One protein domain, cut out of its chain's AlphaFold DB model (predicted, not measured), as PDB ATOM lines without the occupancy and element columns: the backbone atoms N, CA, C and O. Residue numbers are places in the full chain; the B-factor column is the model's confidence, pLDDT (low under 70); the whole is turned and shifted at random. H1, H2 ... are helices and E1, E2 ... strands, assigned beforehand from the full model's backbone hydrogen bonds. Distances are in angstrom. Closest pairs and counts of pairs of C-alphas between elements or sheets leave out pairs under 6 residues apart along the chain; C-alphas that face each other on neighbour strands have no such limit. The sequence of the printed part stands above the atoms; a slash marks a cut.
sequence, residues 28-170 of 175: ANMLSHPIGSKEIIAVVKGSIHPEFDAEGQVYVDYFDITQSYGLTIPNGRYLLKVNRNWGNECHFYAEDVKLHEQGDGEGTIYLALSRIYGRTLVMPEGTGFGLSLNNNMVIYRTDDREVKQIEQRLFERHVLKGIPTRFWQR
ATOM      1  N   ALA A  28     -40.656  18.327 -44.560       88.56
ATOM      2  CA  ALA A  28     -39.546  17.471 -44.977       88.56
ATOM      3  C   ALA A  28     -39.407  17.430 -46.509       88.56
ATOM      4  O   ALA A  28     -38.287  17.399 -47.027       88.56
ATOM      5  N   ASN A  29     -40.528  17.476 -47.235       86.62
ATOM      6  CA  ASN A  29     -40.542  17.584 -48.691       86.62
ATOM      7  C   ASN A  29     -40.097  18.979 -49.160       86.62
ATOM      8  O   ASN A  29     -39.278  19.091 -50.077       86.62
ATOM      9  N   MET A  30     -40.552  20.047 -48.499       88.00
ATOM     10  CA  MET A  30     -40.109  21.412 -48.807       88.00
ATOM     11  C   MET A  30     -38.588  21.551 -48.638       88.00
ATOM     12  O   MET A  30     -37.903  22.015 -49.549       88.00
ATOM     13  N   LEU A  31     -38.040  21.049 -47.524       92.44
ATOM     14  CA  LEU A  31     -36.603  21.048 -47.232       92.44
ATOM     15  C   LEU A  31     -35.791  20.068 -48.085       92.44
ATOM     16  O   LEU A  31     -34.564  20.074 -47.999       92.44
ATOM     17  N   SER A  32     -36.428  19.231 -48.912       92.69
ATOM     18  CA  SER A  32     -35.712  18.393 -49.883       92.69
ATOM     19  C   SER A  32     -35.168  19.184 -51.072       92.69
ATOM     20  O   SER A  32     -34.260  18.723 -51.768       92.69
ATOM     21  N   HIS A  33     -35.662  20.408 -51.256       91.19
ATOM     22  CA  HIS A  33     -35.206  21.343 -52.269       91.19
ATOM     23  C   HIS A  33     -34.152  22.304 -51.691       91.19
ATOM     24  O   HIS A  33     -34.180  22.604 -50.495       91.19
ATOM     25  N   PRO A  34     -33.222  22.827 -52.513       91.88
ATOM     26  CA  PRO A  34     -32.302  23.873 -52.079       91.88
ATOM     27  C   PRO A  34     -33.041  25.107 -51.544       91.88
ATOM     28  O   PRO A  34     -34.048  25.527 -52.126       91.88
ATOM     29  N   ILE A  35     -32.512  25.732 -50.487       90.81
ATOM     30  CA  ILE A  35     -33.074  26.986 -49.958       90.81
ATOM     31  C   ILE A  35     -33.080  28.057 -51.059       90.81
ATOM     32  O   ILE A  35     -32.107  28.209 -51.797       90.81
ATOM     33  N   GLY A  36     -34.188  28.793 -51.168       82.12
ATOM     34  CA  GLY A  36     -34.403  29.841 -52.168       82.12
ATOM     35  C   GLY A  36     -34.898  29.342 -53.529       82.12
ATOM     36  O   GLY A  36     -35.181  30.160 -54.399       82.12
ATOM     37  N   SER A  37     -35.025  28.024 -53.737       77.44
ATOM     38  CA  SER A  37     -35.579  27.462 -54.984       77.44
ATOM     39  C   SER A  37     -37.109  27.322 -54.988       77.44
ATOM     40  O   SER A  37     -37.714  27.131 -56.045       77.44
ATOM     41  N   LYS A  38     -37.731  27.396 -53.807       77.69
ATOM     42  CA  LYS A  38     -39.172  27.260 -53.549       77.69
ATOM     43  C   LYS A  38     -39.581  28.289 -52.485       77.69
ATOM     44  O   LYS A  38     -38.937  29.326 -52.365       77.69
ATOM     45  N   GLU A  39     -40.635  28.014 -51.720       81.44
ATOM     46  CA  GLU A  39     -41.166  28.924 -50.699       81.44
ATOM     47  C   GLU A  39     -40.183  29.202 -49.548       81.44
ATOM     48  O   GLU A  39     -40.172  30.306 -49.018       81.44
ATOM     49  N   ILE A  40     -39.321  28.246 -49.182       89.31
ATOM     50  CA  ILE A  40     -38.375  28.418 -48.070       89.31
ATOM     51  C   ILE A  40     -37.161  29.242 -48.516       89.31
ATOM     52  O   ILE A  40     -36.370  28.800 -49.353       89.31
ATOM     53  N   ILE A  41     -36.964  30.404 -47.890       92.69
ATOM     54  CA  ILE A  41     -35.842  31.323 -48.148       92.69
ATOM     55  C   ILE A  41     -34.718  31.217 -47.112       92.69
ATOM     56  O   ILE A  41     -33.596  31.645 -47.377       92.69
ATOM     57  N   ALA A  42     -35.003  30.663 -45.933       95.44
ATOM     58  CA  ALA A  42     -34.023  30.450 -44.873       95.44
ATOM     59  C   ALA A  42     -34.500  29.388 -43.877       95.44
ATOM     60  O   ALA A  42     -35.693  29.110 -43.767       95.44
ATOM     61  N   VAL A  43     -33.557  28.840 -43.113       96.81
ATOM     62  CA  VAL A  43     -33.838  28.062 -41.901       96.81
ATOM     63  C   VAL A  43     -33.097  28.708 -40.741       96.81
ATOM     64  O   VAL A  43     -31.939  29.100 -40.886       96.81
ATOM     65  N   VAL A  44     -33.738  28.828 -39.586       97.31
ATOM     66  CA  VAL A  44     -33.133  29.382 -38.367       97.31
ATOM     67  C   VAL A  44     -33.192  28.369 -37.241       97.31
ATOM     68  O   VAL A  44     -34.107  27.557 -37.190       97.31
ATOM     69  N   LYS A  45     -32.212  28.416 -36.343       97.69
ATOM     70  CA  LYS A  45     -32.111  27.580 -35.147       97.69
ATOM     71  C   LYS A  45     -32.179  28.458 -33.906       97.69
ATOM     72  O   LYS A  45     -31.511  29.496 -33.847       97.69
ATOM     73  N   GLY A  46     -32.941  28.035 -32.908       96.81
ATOM     74  CA  GLY A  46     -33.231  28.857 -31.736       96.81
ATOM     75  C   GLY A  46     -34.274  28.230 -30.824       96.81
ATOM     76  O   GLY A  46     -34.447  27.013 -30.847       96.81
ATOM     77  N   SER A  47     -34.956  29.062 -30.046       95.19
ATOM     78  CA  SER A  47     -36.010  28.662 -29.108       95.19
ATOM     79  C   SER A  47     -37.215  29.594 -29.192       95.19
ATOM     80  O   SER A  47     -37.065  30.787 -29.475       95.19
ATOM     81  N   ILE A  48     -38.404  29.042 -28.939       93.12
ATOM     82  CA  ILE A  48     -39.645  29.814 -28.808       93.12
ATOM     83  C   ILE A  48     -39.694  30.449 -27.415       93.12
ATOM     84  O   ILE A  48     -39.384  29.810 -26.410       93.12
ATOM     85  N   HIS A  49     -40.081  31.719 -27.372       92.12
ATOM     86  CA  HIS A  49     -40.294  32.505 -26.168       92.12
ATOM     87  C   HIS A  49     -41.672  33.167 -26.241       92.12
ATOM     88  O   HIS A  49     -41.823  34.174 -26.934       92.12
ATOM     89  N   PRO A  50     -42.674  32.621 -25.539       91.56
ATOM     90  CA  PRO A  50     -43.999  33.218 -25.493       91.56
ATOM     91  C   PRO A  50     -43.973  34.522 -24.697       91.56
ATOM     92  O   PRO A  50     -43.410  34.582 -23.599       91.56
ATOM     93  N   GLU A  51     -44.623  35.558 -25.216       92.44
ATOM     94  CA  GLU A  51     -44.828  36.824 -24.513       92.44
ATOM     95  C   GLU A  51     -46.311  37.199 -24.524       92.44
ATOM     96  O   GLU A  51     -47.027  36.940 -25.491       92.44
ATOM     97  N   PHE A  52     -46.792  37.792 -23.428       91.19
ATOM     98  CA  PHE A  52     -48.180  38.235 -23.329       91.19
ATOM     99  C   PHE A  52     -48.353  39.589 -24.019       91.19
ATOM    100  O   PHE A  52     -47.794  40.593 -23.575       91.19
ATOM    101  N   ASP A  53     -49.157  39.615 -25.076       89.94
ATOM    102  CA  ASP A  53     -49.630  40.835 -25.710       89.94
ATOM    103  C   ASP A  53     -50.851  41.363 -24.946       89.94
ATOM    104  O   ASP A  53     -51.944  40.791 -24.982       89.94
ATOM    105  N   ALA A  54     -50.656  42.476 -24.237       81.44
ATOM    106  CA  ALA A  54     -51.698  43.113 -23.442       81.44
ATOM    107  C   ALA A  54     -52.797  43.772 -24.294       81.44
ATOM    108  O   ALA A  54     -53.928  43.900 -23.820       81.44
ATOM    109  N   GLU A  55     -52.483  44.188 -25.524       86.69
ATOM    110  CA  GLU A  55     -53.434  44.839 -26.431       86.69
ATOM    111  C   GLU A  55     -54.368  43.797 -27.048       86.69
ATOM    112  O   GLU A  55     -55.587  43.979 -27.062       86.69
ATOM    113  N   GLY A  56     -53.799  42.671 -27.488       84.06
ATOM    114  CA  GLY A  56     -54.548  41.522 -27.998       84.06
ATOM    115  C   GLY A  56     -55.144  40.612 -26.917       84.06
ATOM    116  O   GLY A  56     -55.999  39.790 -27.234       84.06
ATOM    117  N   GLN A  57     -54.712  40.744 -25.655       89.19
ATOM    118  CA  GLN A  57     -55.021  39.830 -24.540       89.19
ATOM    119  C   GLN A  57     -54.691  38.357 -24.838       89.19
ATOM    120  O   GLN A  57     -55.412  37.445 -24.429       89.19
ATOM    121  N   VAL A  58     -53.591  38.114 -25.548       90.56
ATOM    122  CA  VAL A  58     -53.171  36.780 -26.007       90.56
ATOM    123  C   VAL A  58     -51.675  36.576 -25.794       90.56
ATOM    124  O   VAL A  58     -50.915  37.535 -25.734       90.56
ATOM    125  N   TYR A  59     -51.232  35.322 -25.687       90.19
ATOM    126  CA  TYR A  59     -49.806  35.002 -25.766       90.19
ATOM    127  C   TYR A  59     -49.401  34.826 -27.227       90.19
ATOM    128  O   TYR A  59     -50.065  34.108 -27.979       90.19
ATOM    129  N   VAL A  60     -48.310  35.475 -27.613       91.81
ATOM    130  CA  VAL A  60     -47.740  35.420 -28.960       91.81
ATOM    131  C   VAL A  60     -46.327  34.864 -28.893       91.81
ATOM    132  O   VAL A  60     -45.599  35.112 -27.927       91.81
ATOM    133  N   ASP A  61     -45.925  34.128 -29.921       92.50
ATOM    134  CA  ASP A  61     -44.598  33.529 -29.957       92.50
ATOM    135  C   ASP A  61     -43.552  34.490 -30.520       92.50
ATOM    136  O   ASP A  61     -43.664  35.021 -31.633       92.50
ATOM    137  N   TYR A  62     -42.467  34.645 -29.769       94.69
ATOM    138  CA  TYR A  62     -41.206  35.166 -30.270       94.69
ATOM    139  C   TYR A  62     -40.199  34.037 -30.459       94.69
ATOM    140  O   TYR A  62     -40.289  32.978 -29.845       94.69
ATOM    141  N   PHE A  63     -39.201  34.277 -31.303       95.44
ATOM    142  CA  PHE A  63     -38.127  33.339 -31.573       95.44
ATOM    143  C   PHE A  63     -36.760  33.969 -31.352       95.44
ATOM    144  O   PHE A  63     -36.429  34.989 -31.966       95.44
ATOM    145  N   ASP A  64     -35.951  33.325 -30.513       96.75
ATOM    146  CA  ASP A  64     -34.581  33.741 -30.232       96.75
ATOM    147  C   ASP A  64     -33.613  32.997 -31.155       96.75
ATOM    148  O   ASP A  64     -33.242  31.844 -30.926       96.75
ATOM    149  N   ILE A  65     -33.193  33.670 -32.229       97.62
ATOM    150  CA  ILE A  65     -32.259  33.112 -33.208       97.62
ATOM    151  C   ILE A  65     -30.863  33.011 -32.600       97.62
ATOM    152  O   ILE A  65     -30.286  34.000 -32.137       97.62
ATOM    153  N   THR A  66     -30.283  31.821 -32.723       97.69
ATOM    154  CA  THR A  66     -28.881  31.532 -32.388       97.69
ATOM    155  C   THR A  66     -28.028  31.254 -33.623       97.69
ATOM    156  O   THR A  66     -26.817  31.483 -33.600       97.69
ATOM    157  N   GLN A  67     -28.651  30.768 -34.702       97.50
ATOM    158  CA  GLN A  67     -27.985  30.443 -35.958       97.50
ATOM    159  C   GLN A  67     -28.967  30.520 -37.133       97.50
ATOM    160  O   GLN A  67     -30.154  30.231 -36.987       97.50
ATOM    161  N   SER A  68     -28.466  30.889 -38.312       97.12
ATOM    162  CA  SER A  68     -29.232  30.963 -39.558       97.12
ATOM    163  C   SER A  68     -28.537  30.209 -40.697       97.12
ATOM    164  O   SER A  68     -27.311  30.086 -40.735       97.12
ATOM    165  N   TYR A  69     -29.342  29.687 -41.622       96.38
ATOM    166  CA  TYR A  69     -28.941  28.957 -42.820       96.38
ATOM    167  C   TYR A  69     -29.667  29.558 -44.034       96.38
ATOM    168  O   TYR A  69     -30.887  29.718 -44.019       96.38
ATOM    169  N   GLY A  70     -28.927  29.864 -45.102       92.56
ATOM    170  CA  GLY A  70     -29.455  30.450 -46.337       92.56
ATOM    171  C   GLY A  70     -29.250  31.957 -46.345       92.56
ATOM    172  O   GLY A  70     -28.251  32.437 -46.876       92.56
ATOM    173  N   LEU A  71     -30.160  32.693 -45.711       92.50
ATOM    174  CA  LEU A  71     -30.010  34.130 -45.490       92.50
ATOM    175  C   LEU A  71     -29.271  34.406 -44.180       92.50
ATOM    176  O   LEU A  71     -29.533  33.769 -43.161       92.50
ATOM    177  N   THR A  72     -28.370  35.388 -44.196       94.38
ATOM    178  CA  THR A  72     -27.716  35.874 -42.979       94.38
ATOM    179  C   THR A  72     -28.714  36.678 -42.155       94.38
ATOM    180  O   THR A  72     -29.034  37.815 -42.492       94.38
ATOM    181  N   ILE A  73     -29.189  36.084 -41.062       96.44
ATOM    182  CA  ILE A  73     -30.113  36.718 -40.119       96.44
ATOM    183  C   ILE A  73     -29.372  36.916 -38.791       96.44
ATOM    184  O   ILE A  73     -28.854  35.930 -38.255       96.44
ATOM    185  N   PRO A  74     -29.281  38.152 -38.260       96.94
ATOM    186  CA  PRO A  74     -28.613  38.414 -36.991       96.94
ATOM    187  C   PRO A  74     -29.270  37.683 -35.824       96.94
ATOM    188  O   PRO A  74     -30.497  37.594 -35.747       96.94
ATOM    189  N   ASN A  75     -28.455  37.255 -34.865       97.75
ATOM    190  CA  ASN A  75     -28.950  36.674 -33.624       97.75
ATOM    191  C   ASN A  75     -29.811  37.678 -32.839       97.75
ATOM    192  O   ASN A  75     -29.603  38.897 -32.899       97.75
ATOM    193  N   GLY A  76     -30.773  37.153 -32.086       96.88
ATOM    194  CA  GLY A  76     -31.680  37.933 -31.245       96.88
ATOM    195  C   GLY A  76     -33.136  37.513 -31.394       96.88
ATOM    196  O   GLY A  76     -33.437  36.531 -32.066       96.88
ATOM    197  N   ARG A  77     -34.015  38.292 -30.761       97.19
ATOM    198  CA  ARG A  77     -35.452  38.031 -30.680       97.19
ATOM    199  C   ARG A  77     -36.216  38.592 -31.873       97.19
ATOM    200  O   ARG A  77     -35.972  39.732 -32.283       97.19
ATOM    201  N   TYR A  78     -37.146  37.804 -32.401       97.19
ATOM    202  CA  TYR A  78     -38.022  38.172 -33.511       97.19
ATOM    203  C   TYR A  78     -39.451  37.706 -33.250       97.19
ATOM    204  O   TYR A  78     -39.649  36.630 -32.700       97.19
ATOM    205  N   LEU A  79     -40.441  38.487 -33.674       95.50
ATOM    206  CA  LEU A  79     -41.846  38.079 -33.657       95.50
ATOM    207  C   LEU A  79     -42.078  36.965 -34.684       95.50
ATOM    208  O   LEU A  79     -41.634  37.104 -35.830       95.50
ATOM    209  N   LEU A  80     -42.800  35.908 -34.306       93.94
ATOM    210  CA  LEU A  80     -43.235  34.873 -35.238       93.94
ATOM    211  C   LEU A  80     -44.600  35.188 -35.846       93.94
ATOM    212  O   LEU A  80     -45.563  35.555 -35.170       93.94
ATOM    213  N   LYS A  81     -44.683  34.975 -37.155       93.00
ATOM    214  CA  LYS A  81     -45.923  34.969 -37.920       93.00
ATOM    215  C   LYS A  81     -46.034  33.713 -38.769       93.00
ATOM    216  O   LYS A  81     -45.025  33.090 -39.104       93.00
ATOM    217  N   VAL A  82     -47.258  33.388 -39.161       88.69
ATOM    218  CA  VAL A  82     -47.562  32.320 -40.116       88.69
ATOM    219  C   VAL A  82     -48.213  32.941 -41.345       88.69
ATOM    220  O   VAL A  82     -49.146  33.736 -41.224       88.69
ATOM    221  N   ASN A  83     -47.702  32.596 -42.524       85.31
ATOM    222  CA  ASN A  83     -48.350  32.899 -43.794       85.31
ATOM    223  C   ASN A  83     -49.628  32.056 -43.882       85.31
ATOM    224  O   ASN A  83     -49.527  30.837 -43.813       85.31
ATOM    225  N   ARG A  84     -50.808  32.669 -43.994       70.81
ATOM    226  CA  ARG A  84     -52.092  31.966 -44.124       70.81
ATOM    227  C   ARG A  84     -52.609  32.024 -45.550       70.81
ATOM    228  O   ARG A  84     -52.587  33.089 -46.169       70.81
ATOM    229  N   ASN A  85     -53.175  30.917 -46.021       65.12
ATOM    230  CA  ASN A  85     -53.970  30.880 -47.242       65.12
ATOM    231  C   ASN A  85     -55.463  31.051 -46.897       65.12
ATOM    232  O   ASN A  85     -56.002  30.354 -46.042       65.12
ATOM    233  N   TRP A  86     -56.159  31.988 -47.554       45.25
ATOM    234  CA  TRP A  86     -57.612  32.163 -47.396       45.25
ATOM    235  C   TRP A  86     -58.381  31.525 -48.565       45.25
ATOM    236  O   TRP A  86     -58.232  31.945 -49.712       45.25
ATOM    237  N   GLY A  87     -59.275  30.576 -48.258       42.16
ATOM    238  CA  GLY A  87     -60.114  29.848 -49.229       42.16
ATOM    239  C   GLY A  87     -59.549  28.472 -49.591       42.16
ATOM    240  O   GLY A  87     -58.508  28.095 -49.065       42.16
ATOM    241  N   ASN A  88     -60.227  27.724 -50.476       41.84
ATOM    242  CA  ASN A  88     -59.684  26.502 -51.095       41.84
ATOM    243  C   ASN A  88     -58.448  26.872 -51.940       41.84
ATOM    244  O   ASN A  88     -58.542  27.045 -53.154       41.84
ATOM    245  N   GLU A  89     -57.330  27.094 -51.256       50.97
ATOM    246  CA  GLU A  89     -55.964  27.126 -51.775       50.97
ATOM    247  C   GLU A  89     -55.647  28.185 -52.841       50.97
ATOM    248  O   GLU A  89     -54.640  28.125 -53.542       50.97
ATOM    249  N   CYS A  90     -56.446  29.248 -52.902       52.75
ATOM    250  CA  CYS A  90     -56.068  30.463 -53.612       52.75
ATOM    251  C   CYS A  90     -55.241  31.357 -52.679       52.75
ATOM    252  O   CYS A  90     -55.760  31.882 -51.695       52.75
ATOM    253  N   HIS A  91     -53.957  31.546 -52.999       53.12
ATOM    254  CA  HIS A  91     -53.015  32.369 -52.232       53.12
ATOM    255  C   HIS A  91     -53.435  33.851 -52.172       53.12
ATOM    256  O   HIS A  91     -52.935  34.695 -52.919       53.12
ATOM    257  N   PHE A  92     -54.333  34.203 -51.256       53.66
ATOM    258  CA  PHE A  92     -54.404  35.561 -50.737       53.66
ATOM    259  C   PHE A  92     -53.387  35.677 -49.611       53.66
ATOM    260  O   PHE A  92     -53.517  35.022 -48.585       53.66
ATOM    261  N   TYR A  93     -52.356  36.491 -49.835       64.44
ATOM    262  CA  TYR A  93     -51.311  36.747 -48.852       64.44
ATOM    263  C   TYR A  93     -51.910  37.396 -47.599       64.44
ATOM    264  O   TYR A  93     -52.347  38.550 -47.639       64.44
ATOM    265  N   ALA A  94     -51.900  36.653 -46.496       75.12
ATOM    266  CA  ALA A  94     -52.208  37.133 -45.160       75.12
ATOM    267  C   ALA A  94     -51.157  36.590 -44.188       75.12
ATOM    268  O   ALA A  94     -50.707  35.456 -44.315       75.12
ATOM    269  N   GLU A  95     -50.754  37.396 -43.212       83.19
ATOM    270  CA  GLU A  95     -49.826  36.966 -42.168       83.19
ATOM    271  C   GLU A  95     -50.445  37.227 -40.806       83.19
ATOM    272  O   GLU A  95     -50.597  38.383 -40.396       83.19
ATOM    273  N   ASP A  96     -50.728  36.148 -40.089       86.31
ATOM    274  CA  ASP A  96     -51.243  36.214 -38.731       86.31
ATOM    275  C   ASP A  96     -50.100  36.040 -37.731       86.31
ATOM    276  O   ASP A  96     -49.115  35.337 -37.983       86.31
ATOM    277  N   VAL A  97     -50.217  36.709 -36.583       86.56
ATOM    278  CA  VAL A  97     -49.306  36.481 -35.458       86.56
ATOM    279  C   VAL A  97     -49.445  35.029 -35.009       86.56
ATOM    280  O   VAL A  97     -50.562  34.529 -34.866       86.56
ATOM    281  N   LYS A  98     -48.316  34.342 -34.797       85.94
ATOM    282  CA  LYS A  98     -48.347  32.988 -34.238       85.94
ATOM    283  C   LYS A  98     -48.747  33.092 -32.768       85.94
ATOM    284  O   LYS A  98     -47.998  33.616 -31.944       85.94
ATOM    285  N   LEU A  99     -49.957  32.629 -32.475       85.62
ATOM    286  CA  LEU A  99     -50.440  32.484 -31.110       85.62
ATOM    287  C   LEU A  99     -49.729  31.309 -30.446       85.62
ATOM    288  O   LEU A  99     -49.536  30.265 -31.083       85.62
ATOM    289  N   HIS A 100     -49.391  31.500 -29.175       86.00
ATOM    290  CA  HIS A 100     -48.815  30.451 -28.353       86.00
ATOM    291  C   HIS A 100     -49.877  29.384 -28.054       86.00
ATOM    292  O   HIS A 100     -50.952  29.687 -27.525       86.00
ATOM    293  N   GLU A 101     -49.577  28.136 -28.382       79.69
ATOM    294  CA  GLU A 101     -50.412  26.962 -28.169       79.69
ATOM    295  C   GLU A 101     -49.726  25.987 -27.202       79.69
ATOM    296  O   GLU A 101     -48.504  25.840 -27.145       79.69
ATOM    297  N   GLN A 102     -50.532  25.286 -26.404       56.81
ATOM    298  CA  GLN A 102     -50.016  24.331 -25.430       56.81
ATOM    299  C   GLN A 102     -49.354  23.152 -26.169       56.81
ATOM    300  O   GLN A 102     -50.037  22.370 -26.826       56.81
ATOM    301  N   GLY A 103     -48.026  23.030 -26.063       59.41
ATOM    302  CA  GLY A 103     -47.238  22.033 -26.799       59.41
ATOM    303  C   GLY A 103     -46.367  22.600 -27.924       59.41
ATOM    304  O   GLY A 103     -45.712  21.809 -28.609       59.41
ATOM    305  N   ASP A 104     -46.313  23.929 -28.092       60.66
ATOM    306  CA  ASP A 104     -45.277  24.573 -28.906       60.66
ATOM    307  C   ASP A 104     -43.884  24.071 -28.480       60.66
ATOM    308  O   ASP A 104     -43.617  23.822 -27.301       60.66
ATOM    309  N   GLY A 105     -43.001  23.865 -29.460       62.50
ATOM    310  CA  GLY A 105     -41.741  23.150 -29.268       62.50
ATOM    311  C   GLY A 105     -40.872  23.726 -28.146       62.50
ATOM    312  O   GLY A 105     -40.284  24.795 -28.292       62.50
ATOM    313  N   GLU A 106     -40.728  22.977 -27.050       71.25
ATOM    314  CA  GLU A 106     -39.776  23.302 -25.989       71.25
ATOM    315  C   GLU A 106     -38.333  22.985 -26.418       71.25
ATOM    316  O   GLU A 106     -38.046  21.983 -27.080       71.25
ATOM    317  N   GLY A 107     -37.396  23.832 -25.988       87.88
ATOM    318  CA  GLY A 107     -35.968  23.649 -26.240       87.88
ATOM    319  C   GLY A 107     -35.501  24.222 -27.578       87.88
ATOM    320  O   GLY A 107     -35.958  25.273 -28.022       87.88
ATOM    321  N   THR A 108     -34.500  23.577 -28.185       94.75
ATOM    322  CA  THR A 108     -33.943  24.028 -29.467       94.75
ATOM    323  C   THR A 108     -34.775  23.492 -30.622       94.75
ATOM    324  O   THR A 108     -34.981  22.284 -30.728       94.75
ATOM    325  N   ILE A 109     -35.176  24.372 -31.531       94.62
ATOM    326  CA  ILE A 109     -35.920  24.025 -32.739       94.62
ATOM    327  C   ILE A 109     -35.291  24.667 -33.979       94.62
ATOM    328  O   ILE A 109     -34.545  25.647 -33.883       94.62
ATOM    329  N   TYR A 110     -35.619  24.119 -35.148       96.00
ATOM    330  CA  TYR A 110     -35.362  24.725 -36.446       96.00
ATOM    331  C   TYR A 110     -36.676  25.189 -37.065       96.00
ATOM    332  O   TYR A 110     -37.601  24.390 -37.212       96.00
ATOM    333  N   LEU A 111     -36.733  26.451 -37.482       94.50
ATOM    334  CA  LEU A 111     -37.871  27.017 -38.202       94.50
ATOM    335  C   LEU A 111     -37.485  27.284 -39.654       94.50
ATOM    336  O   LEU A 111     -36.454  27.905 -39.921       94.50
ATOM    337  N   ALA A 112     -38.317  26.826 -40.585       94.19
ATOM    338  CA  ALA A 112     -38.230  27.230 -41.980       94.19
ATOM    339  C   ALA A 112     -38.996  28.535 -42.191       94.19
ATOM    340  O   ALA A 112     -40.088  28.716 -41.661       94.19
ATOM    341  N   LEU A 113     -38.409  29.441 -42.968       93.94
ATOM    342  CA  LEU A 113     -38.942  30.776 -43.192       93.94
ATOM    343  C   LEU A 113     -39.294  30.968 -44.660       93.94
ATOM    344  O   LEU A 113     -38.471  30.674 -45.530       93.94
ATOM    345  N   SER A 114     -40.473  31.525 -44.924       91.50
ATOM    346  CA  SER A 114     -40.884  32.004 -46.249       91.50
ATOM    347  C   SER A 114     -40.556  33.480 -46.456       91.50
ATOM    348  O   SER A 114     -40.344  33.932 -47.585       91.50
ATOM    349  N   ARG A 115     -40.478  34.253 -45.365       91.12
ATOM    350  CA  ARG A 115     -40.168  35.684 -45.398       91.12
ATOM    351  C   ARG A 115     -39.510  36.155 -44.101       91.12
ATOM    352  O   ARG A 115     -39.699  35.583 -43.030       91.12
ATOM    353  N   ILE A 116     -38.746  37.236 -44.216       92.75
ATOM    354  CA  ILE A 116     -38.230  38.018 -43.094       92.75
ATOM    355  C   ILE A 116     -38.343  39.507 -43.421       92.75
ATOM    356  O   ILE A 116     -38.013  39.929 -44.530       92.75
ATOM    357  N   TYR A 117     -38.793  40.308 -42.457       94.00
ATOM    358  CA  TYR A 117     -38.762  41.765 -42.552       94.00
ATOM    359  C   TYR A 117     -38.660  42.387 -41.155       94.00
ATOM    360  O   TYR A 117     -39.328  41.966 -40.214       94.00
ATOM    361  N   GLY A 118     -37.791  43.390 -40.999       93.56
ATOM    362  CA  GLY A 118     -37.525  44.000 -39.694       93.56
ATOM    363  C   GLY A 118     -37.147  42.960 -38.628       93.56
ATOM    364  O   GLY A 118     -36.179  42.221 -38.790       93.56
ATOM    365  N   ARG A 119     -37.924  42.916 -37.538       95.50
ATOM    366  CA  ARG A 119     -37.811  41.934 -36.445       95.50
ATOM    367  C   ARG A 119     -38.929  40.882 -36.492       95.50
ATOM    368  O   ARG A 119     -39.357  40.400 -35.452       95.50
ATOM    369  N   THR A 120     -39.396  40.524 -37.685       96.06
ATOM    370  CA  THR A 120     -40.458  39.531 -37.887       96.06
ATOM    371  C   THR A 120     -39.978  38.396 -38.783       96.06
ATOM    372  O   THR A 120     -39.418  38.638 -39.855       96.06
ATOM    373  N   LEU A 121     -40.214  37.162 -38.339       95.62
ATOM    374  CA  LEU A 121     -40.012  35.942 -39.116       95.62
ATOM    375  C   LEU A 121     -41.374  35.392 -39.524       95.62
ATOM    376  O   LEU A 121     -42.293  35.349 -38.708       95.62
ATOM    377  N   VAL A 122     -41.486  34.950 -40.771       92.88
ATOM    378  CA  VAL A 122     -42.727  34.394 -41.307       92.88
ATOM    379  C   VAL A 122     -42.483  32.948 -41.699       92.88
ATOM    380  O   VAL A 122     -41.617  32.660 -42.531       92.88
ATOM    381  N   MET A 123     -43.238  32.049 -41.080       91.69
ATOM    382  CA  MET A 123     -43.246  30.624 -41.391       91.69
ATOM    383  C   MET A 123     -44.280  30.341 -42.489       91.69
ATOM    384  O   MET A 123     -45.323  31.004 -42.516       91.69
ATOM    385  N   PRO A 124     -44.028  29.384 -43.397       86.25
ATOM    386  CA  PRO A 124     -45.074  28.862 -44.269       86.25
ATOM    387  C   PRO A 124     -46.220  28.238 -43.453       86.25
ATOM    388  O   PRO A 124     -46.017  27.778 -42.328       86.25
ATOM    389  N   GLU A 125     -47.426  28.205 -44.020       80.56
ATOM    390  CA  GLU A 125     -48.540  27.455 -43.426       80.56
ATOM    391  C   GLU A 125     -48.200  25.959 -43.342       80.56
ATOM    392  O   GLU A 125     -47.399  25.462 -44.129       80.56
ATOM    393  N   GLY A 126     -48.782  25.228 -42.388       75.56
ATOM    394  CA  GLY A 126     -48.634  23.766 -42.290       75.56
ATOM    395  C   GLY A 126     -47.242  23.249 -41.892       75.56
ATOM    396  O   GLY A 126     -47.057  22.050 -41.712       75.56
ATOM    397  N   THR A 127     -46.251  24.117 -41.646       78.69
ATOM    398  CA  THR A 127     -44.928  23.676 -41.154       78.69
ATOM    399  C   THR A 127     -44.897  23.354 -39.651       78.69
ATOM    400  O   THR A 127     -43.832  23.044 -39.109       78.69
ATOM    401  N   GLY A 128     -46.051  23.424 -38.976       70.88
ATOM    402  CA  GLY A 128     -46.220  23.144 -37.549       70.88
ATOM    403  C   GLY A 128     -45.320  24.001 -36.649       70.88
ATOM    404  O   GLY A 128     -45.021  25.153 -36.960       70.88
ATOM    405  N   PHE A 129     -44.834  23.408 -35.553       75.56
ATOM    406  CA  PHE A 129     -43.873  24.007 -34.608       75.56
ATOM    407  C   PHE A 129     -42.410  23.938 -35.098       75.56
ATOM    408  O   PHE A 129     -41.468  24.047 -34.310       75.56
ATOM    409  N   GLY A 130     -42.207  23.690 -36.396       87.00
ATOM    410  CA  GLY A 130     -40.905  23.416 -36.990       87.00
ATOM    411  C   GLY A 130     -40.329  22.056 -36.590       87.00
ATOM    412  O   GLY A 130     -41.043  21.071 -36.400       87.00
ATOM    413  N   LEU A 131     -39.001  21.984 -36.513       92.12
ATOM    414  CA  LEU A 131     -38.259  20.747 -36.275       92.12
ATOM    415  C   LEU A 131     -37.563  20.796 -34.915       92.12
ATOM    416  O   LEU A 131     -36.628  21.570 -34.725       92.12
ATOM    417  N   SER A 132     -37.971  19.951 -33.974       92.94
ATOM    418  CA  SER A 132     -37.358  19.914 -32.639       92.94
ATOM    419  C   SER A 132     -35.997  19.217 -32.647       92.94
ATOM    420  O   SER A 132     -35.795  18.245 -33.370       92.94
ATOM    421  N   LEU A 133     -35.050  19.695 -31.840       93.75
ATOM    422  CA  LEU A 133     -33.755  19.053 -31.636       93.75
ATOM    423  C   LEU A 133     -33.748  18.315 -30.298       93.75
ATOM    424  O   LEU A 133     -33.804  18.938 -29.241       93.75
ATOM    425  N   ASN A 134     -33.603  16.993 -30.337       92.38
ATOM    426  CA  ASN A 134     -33.488  16.157 -29.145       92.38
ATOM    427  C   ASN A 134     -32.391  15.107 -29.345       92.38
ATOM    428  O   ASN A 134     -32.387  14.411 -30.355       92.38
ATOM    429  N   ASN A 135     -31.452  14.983 -28.404       91.69
ATOM    430  CA  ASN A 135     -30.382  13.975 -28.438       91.69
ATOM    431  C   ASN A 135     -29.627  13.897 -29.786       91.69
ATOM    432  O   ASN A 135     -29.362  12.812 -30.297       91.69
ATOM    433  N   ASN A 136     -29.269  15.051 -30.368       95.06
ATOM    434  CA  ASN A 136     -28.636  15.179 -31.696       95.06
ATOM    435  C   ASN A 136     -29.487  14.676 -32.878       95.06
ATOM    436  O   ASN A 136     -28.959  14.487 -33.976       95.06
ATOM    437  N   MET A 137     -30.790  14.496 -32.683       95.19
ATOM    438  CA  MET A 137     -31.755  14.159 -33.722       95.19
ATOM    439  C   MET A 137     -32.691  15.341 -33.951       95.19
ATOM    440  O   MET A 137     -33.258  15.898 -33.013       95.19
ATOM    441  N   VAL A 138     -32.838  15.727 -35.212       94.81
ATOM    442  CA  VAL A 138     -33.840  16.686 -35.670       94.81
ATOM    443  C   VAL A 138     -35.109  15.903 -35.951       94.81
ATOM    444  O   VAL A 138     -35.099  15.003 -36.789       94.81
ATOM    445  N   ILE A 139     -36.169  16.222 -35.221       92.06
ATOM    446  CA  ILE A 139     -37.435  15.500 -35.193       92.06
ATOM    447  C   ILE A 139     -38.517  16.408 -35.763       92.06
ATOM    448  O   ILE A 139     -38.783  17.489 -35.232       92.06
ATOM    449  N   TYR A 140     -39.158  15.932 -36.821       88.88
ATOM    450  CA  TYR A 140     -40.351  16.510 -37.413       88.88
ATOM    451  C   TYR A 140     -41.562  15.674 -37.011       88.88
ATOM    452  O   TYR A 140     -41.545  14.454 -37.183       88.88
ATOM    453  N   ARG A 141     -42.599  16.323 -36.486       84.44
ATOM    454  CA  ARG A 141     -43.905  15.708 -36.261       84.44
ATOM    455  C   ARG A 141     -44.874  16.339 -37.246       84.44
ATOM    456  O   ARG A 141     -45.062  17.551 -37.202       84.44
ATOM    457  N   THR A 142     -45.417  15.534 -38.142       74.12
ATOM    458  CA  THR A 142     -46.477  15.945 -39.064       74.12
ATOM    459  C   THR A 142     -47.837  15.894 -38.367       74.12
ATOM    460  O   THR A 142     -47.999  15.239 -37.333       74.12
ATOM    461  N   ASP A 143     -48.830  16.576 -38.937       68.38
ATOM    462  CA  ASP A 143     -50.189  16.643 -38.380       68.38
ATOM    463  C   ASP A 143     -50.882  15.267 -38.320       68.38
ATOM    464  O   ASP A 143     -51.695  15.005 -37.434       68.38
ATOM    465  N   ASP A 144     -50.510  14.345 -39.215       68.19
ATOM    466  CA  ASP A 144     -50.946  12.940 -39.215       68.19
ATOM    467  C   ASP A 144     -50.236  12.074 -38.157       68.19
ATOM    468  O   ASP A 144     -50.407  10.855 -38.129       68.19
ATOM    469  N   ARG A 145     -49.471  12.710 -37.258       69.31
ATOM    470  CA  ARG A 145     -48.665  12.105 -36.190       69.31
ATOM    471  C   ARG A 145     -47.485  11.263 -36.680       69.31
ATOM    472  O   ARG A 145     -46.818  10.656 -35.845       69.31
ATOM    473  N   GLU A 146     -47.162  11.253 -37.979       74.81
ATOM    474  CA  GLU A 146     -45.918  10.631 -38.445       74.81
ATOM    475  C   GLU A 146     -44.719  11.386 -37.840       74.81
ATOM    476  O   GLU A 146     -44.589  12.610 -37.913       74.81
ATOM    477  N   VAL A 147     -43.809  10.644 -37.209       85.12
ATOM    478  CA  VAL A 147     -42.583  11.226 -36.666       85.12
ATOM    479  C   VAL A 147     -41.419  10.862 -37.577       85.12
ATOM    480  O   VAL A 147     -41.018   9.699 -37.686       85.12
ATOM    481  N   LYS A 148     -40.851  11.872 -38.237       89.12
ATOM    482  CA  LYS A 148     -39.643  11.744 -39.061       89.12
ATOM    483  C   LYS A 148     -38.448  12.289 -38.288       89.12
ATOM    484  O   LYS A 148     -38.543  13.328 -37.641       89.12
ATOM    485  N   GLN A 149     -37.299  11.629 -38.382       93.44
ATOM    486  CA  GLN A 149     -36.068  12.086 -37.738       93.44
ATOM    487  C   GLN A 149     -34.843  12.006 -38.648       93.44
ATOM    488  O   GLN A 149     -34.756  11.148 -39.526       93.44
ATOM    489  N   ILE A 150     -33.867  12.873 -38.409       95.62
ATOM    490  CA  ILE A 150     -32.571  12.896 -39.097       95.62
ATOM    491  C   ILE A 150     -31.485  13.346 -38.116       95.62
ATOM    492  O   ILE A 150     -31.726  14.194 -37.261       95.62
ATOM    493  N   GLU A 151     -30.274  12.795 -38.218       97.00
ATOM    494  CA  GLU A 151     -29.145  13.249 -37.395       97.00
ATOM    495  C   GLU A 151     -28.870  14.741 -37.640       97.00
ATOM    496  O   GLU A 151     -28.754  15.185 -38.786       97.00
ATOM    497  N   GLN A 152     -28.686  15.514 -36.571       97.19
ATOM    498  CA  GLN A 152     -28.440  16.956 -36.625       97.19
ATOM    499  C   GLN A 152     -27.294  17.318 -37.573       97.19
ATOM    500  O   GLN A 152     -27.425  18.220 -38.395       97.19
ATOM    501  N   ARG A 153     -26.173  16.593 -37.513       97.00
ATOM    502  CA  ARG A 153     -25.022  16.864 -38.387       97.00
ATOM    503  C   ARG A 153     -25.346  16.651 -39.862       97.00
ATOM    504  O   ARG A 153     -24.811  17.364 -40.711       97.00
ATOM    505  N   LEU A 154     -26.188  15.668 -40.179       96.56
ATOM    506  CA  LEU A 154     -26.637  15.416 -41.546       96.56
ATOM    507  C   LEU A 154     -27.625  16.487 -42.002       96.56
ATOM    508  O   LEU A 154     -27.486  16.964 -43.129       96.56
ATOM    509  N   PHE A 155     -28.549  16.888 -41.126       97.44
ATOM    510  CA  PHE A 155     -29.482  17.986 -41.361       97.44
ATOM    511  C   PHE A 155     -28.736  19.280 -41.692       97.44
ATOM    512  O   PHE A 155     -28.845  19.789 -42.805       97.44
ATOM    513  N   GLU A 156     -27.895  19.765 -40.776       97.00
ATOM    514  CA  GLU A 156     -27.195  21.048 -40.917       97.00
ATOM    515  C   GLU A 156     -26.251  21.068 -42.135       97.00
ATOM    516  O   GLU A 156     -26.059  22.106 -42.765       97.00
ATOM    517  N   ARG A 157     -25.695  19.910 -42.525       96.88
ATOM    518  CA  ARG A 157     -24.857  19.779 -43.729       96.88
ATOM    519  C   ARG A 157     -25.644  19.938 -45.032       96.88
ATOM    520  O   ARG A 157     -25.075  20.395 -46.025       96.88
ATOM    521  N   HIS A 158     -26.908  19.519 -45.054       97.19
ATOM    522  CA  HIS A 158     -27.714  19.450 -46.277       97.19
ATOM    523  C   HIS A 158     -28.798  20.517 -46.360       97.19
ATOM    524  O   HIS A 158     -29.264  20.779 -47.462       97.19
ATOM    525  N   VAL A 159     -29.147  21.178 -45.253       95.50
ATOM    526  CA  VAL A 159     -30.260  22.135 -45.192       95.50
ATOM    527  C   VAL A 159     -30.185  23.205 -46.288       95.50
ATOM    528  O   VAL A 159     -31.198  23.519 -46.889       95.50
ATOM    529  N   LEU A 160     -28.986  23.684 -46.648       95.81
ATOM    530  CA  LEU A 160     -28.804  24.659 -47.736       95.81
ATOM    531  C   LEU A 160     -29.049  24.081 -49.138       95.81
ATOM    532  O   LEU A 160     -29.517  24.782 -50.030       95.81
ATOM    533  N   LYS A 161     -28.669  22.819 -49.352       95.75
ATOM    534  CA  LYS A 161     -28.633  22.164 -50.670       95.75
ATOM    535  C   LYS A 161     -29.891  21.349 -50.967       95.75
ATOM    536  O   LYS A 161     -30.020  20.845 -52.077       95.75
ATOM    537  N   GLY A 162     -30.774  21.211 -49.985       93.94
ATOM    538  CA  GLY A 162     -31.855  20.241 -49.994       93.94
ATOM    539  C   GLY A 162     -31.442  18.953 -49.285       93.94
ATOM    540  O   GLY A 162     -30.353  18.413 -49.501       93.94
ATOM    541  N   ILE A 163     -32.318  18.474 -48.409       95.25
ATOM    542  CA  ILE A 163     -32.155  17.262 -47.612       95.25
ATOM    543  C   ILE A 163     -32.770  16.089 -48.381       95.25
ATOM    544  O   ILE A 163     -33.993  16.018 -48.507       95.25
ATOM    545  N   PRO A 164     -31.969  15.128 -48.873       94.00
ATOM    546  CA  PRO A 164     -32.509  13.944 -49.527       94.00
ATOM    547  C   PRO A 164     -33.549  13.248 -48.645       94.00
ATOM    548  O   PRO A 164     -33.257  12.910 -47.499       94.00
ATOM    549  N   THR A 165     -34.734  12.970 -49.194       89.88
ATOM    550  CA  THR A 165     -35.856  12.362 -48.452       89.88
ATOM    551  C   THR A 165     -35.465  11.059 -47.752       89.88
ATOM    552  O   THR A 165     -35.862  10.823 -46.618       89.88
ATOM    553  N   ARG A 166     -34.582  10.263 -48.368       90.44
ATOM    554  CA  ARG A 166     -34.009   9.027 -47.801       90.44
ATOM    555  C   ARG A 166     -33.210   9.198 -46.499       90.44
ATOM    556  O   ARG A 166     -32.877   8.196 -45.878       90.44
ATOM    557  N   PHE A 167     -32.801  10.416 -46.139       93.81
ATOM    558  CA  PHE A 167     -32.109  10.673 -44.872       93.81
ATOM    559  C   PHE A 167     -33.071  10.793 -43.694       93.81
ATOM    560  O   PHE A 167     -32.645  10.618 -42.555       93.81
ATOM    561  N   TRP A 168     -34.348  11.054 -43.966       92.19
ATOM    562  CA  TRP A 168     -35.386  11.017 -42.953       92.19
ATOM    563  C   TRP A 168     -35.737   9.567 -42.629       92.19
ATOM    564  O   TRP A 168     -36.038   8.759 -43.507       92.19
ATOM    565  N   GLN A 169     -35.693   9.242 -41.346       91.69
ATOM    566  CA  GLN A 169     -36.095   7.957 -40.800       91.69
ATOM    567  C   GLN A 169     -37.475   8.107 -40.176       91.69
ATOM    568  O   GLN A 169     -37.696   9.027 -39.391       91.69
ATOM    569  N   ARG A 170     -38.387   7.188 -40.485       87.19
ATOM    570  CA  ARG A 170     -39.662   7.089 -39.775       87.19
ATOM    571  C   ARG A 170     -39.438   6.435 -38.422       87.19
ATOM    572  O   ARG A 170     -38.931   5.312 -38.367       87.19
TER     573      ARG A 170
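AT A GLANCE: This is residues 28 to 170 of the 175 residues of an uncharacterized protein of Jinshanibacter zhutongyuii (UniProt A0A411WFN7). A small, nearly closed barrel is made by E1, E2, E3, E7 and E5, with E5 running on into E6; E1 and E2 bend sharply as they wrap round it. E4 is at the edge of E3, and at one end of the whole a small meander of E8, E9 and E10, joined to the barrel beside E5, bears the short helix H1. The printed part has 143 residues, with ten named strands, E1 to E10, followed by one named helix; under half of the residues are in named elements, and the class is mostly strand. The strands form one branched, strongly twisted sheet of mixed pairing, in which E3 and E7 are parallel and the other neighbours antiparallel. The whole is compact, with a radius of gyration of the C-alphas of 14.7 A and spans of 45 by 35 by 32 A.

IN THESE COORDINATES: Residues 28 to 41 hold no named element. E1, residues 42 to 53, begins at C-alpha 42 (-34.023, 30.450, -44.873), is 26.8 A long and bends by 82 degrees at residue 45. E2, residues 58 to 69, is 30.5 A long and bends by 75 degrees at residue 66. E3, residues 76 to 84, is 24.9 A long. E4 is residues 94 to 97, E5 109 to 113, E6 115 to 117, E7 120 to 123, E8 131 to 134, E9 137 to 141 and E10 147 to 151. H1, residues 152 to 158, is 10.0 A long and ends at C-alpha 158 (-27.714, 19.450, -46.277).

HOW THE PARTS SIT: E1 and E2 are a hairpin, with N 49 and O 62 2.8 A apart. On the other side of E1 is E5, with N 44 and O 111 at 2.9 A. E3 has three neighbours: E2 and E4 on one side, with N 63 and O 78 at 2.8 A and N 84 and O 94 at 2.8 A, and E7 on the other side, with N 81 and O 121 at 2.9 A. E6 and E7 are a hairpin, with N 120 and O 117 at 2.9 A. The closest C-alphas of E5 and E7, Leu 113 and Met 123, are 4.7 A apart. E8 is beside E5, with N 110 and O 131 at 2.8 A. E8, E9 and E10 are a meander, each strand the antiparallel neighbour of the one before, with N 132 and O 139 at 2.9 A and N 138 and O 150 at 2.8 A. H1 is on the sheet at a height of 6.3 A, only just over none of its strands, with 2 of its 7 C-alphas falling on E9; every O i to N i+4 pair in it is within hydrogen-bond range.

THE WHOLE: The C-alphas farthest apart, Glu 55 and Arg 166, are 46.0 A apart. The printed part has no cut, and the link from E4 to E5, 11 residues, is long. Residues 148 to 149 of E10 pair antiparallel with 169 to 170. Mean pLDDT of the printed part is 87.0; it is under 70 in residues 85 to 93, 102 to 105 and 143 to 145.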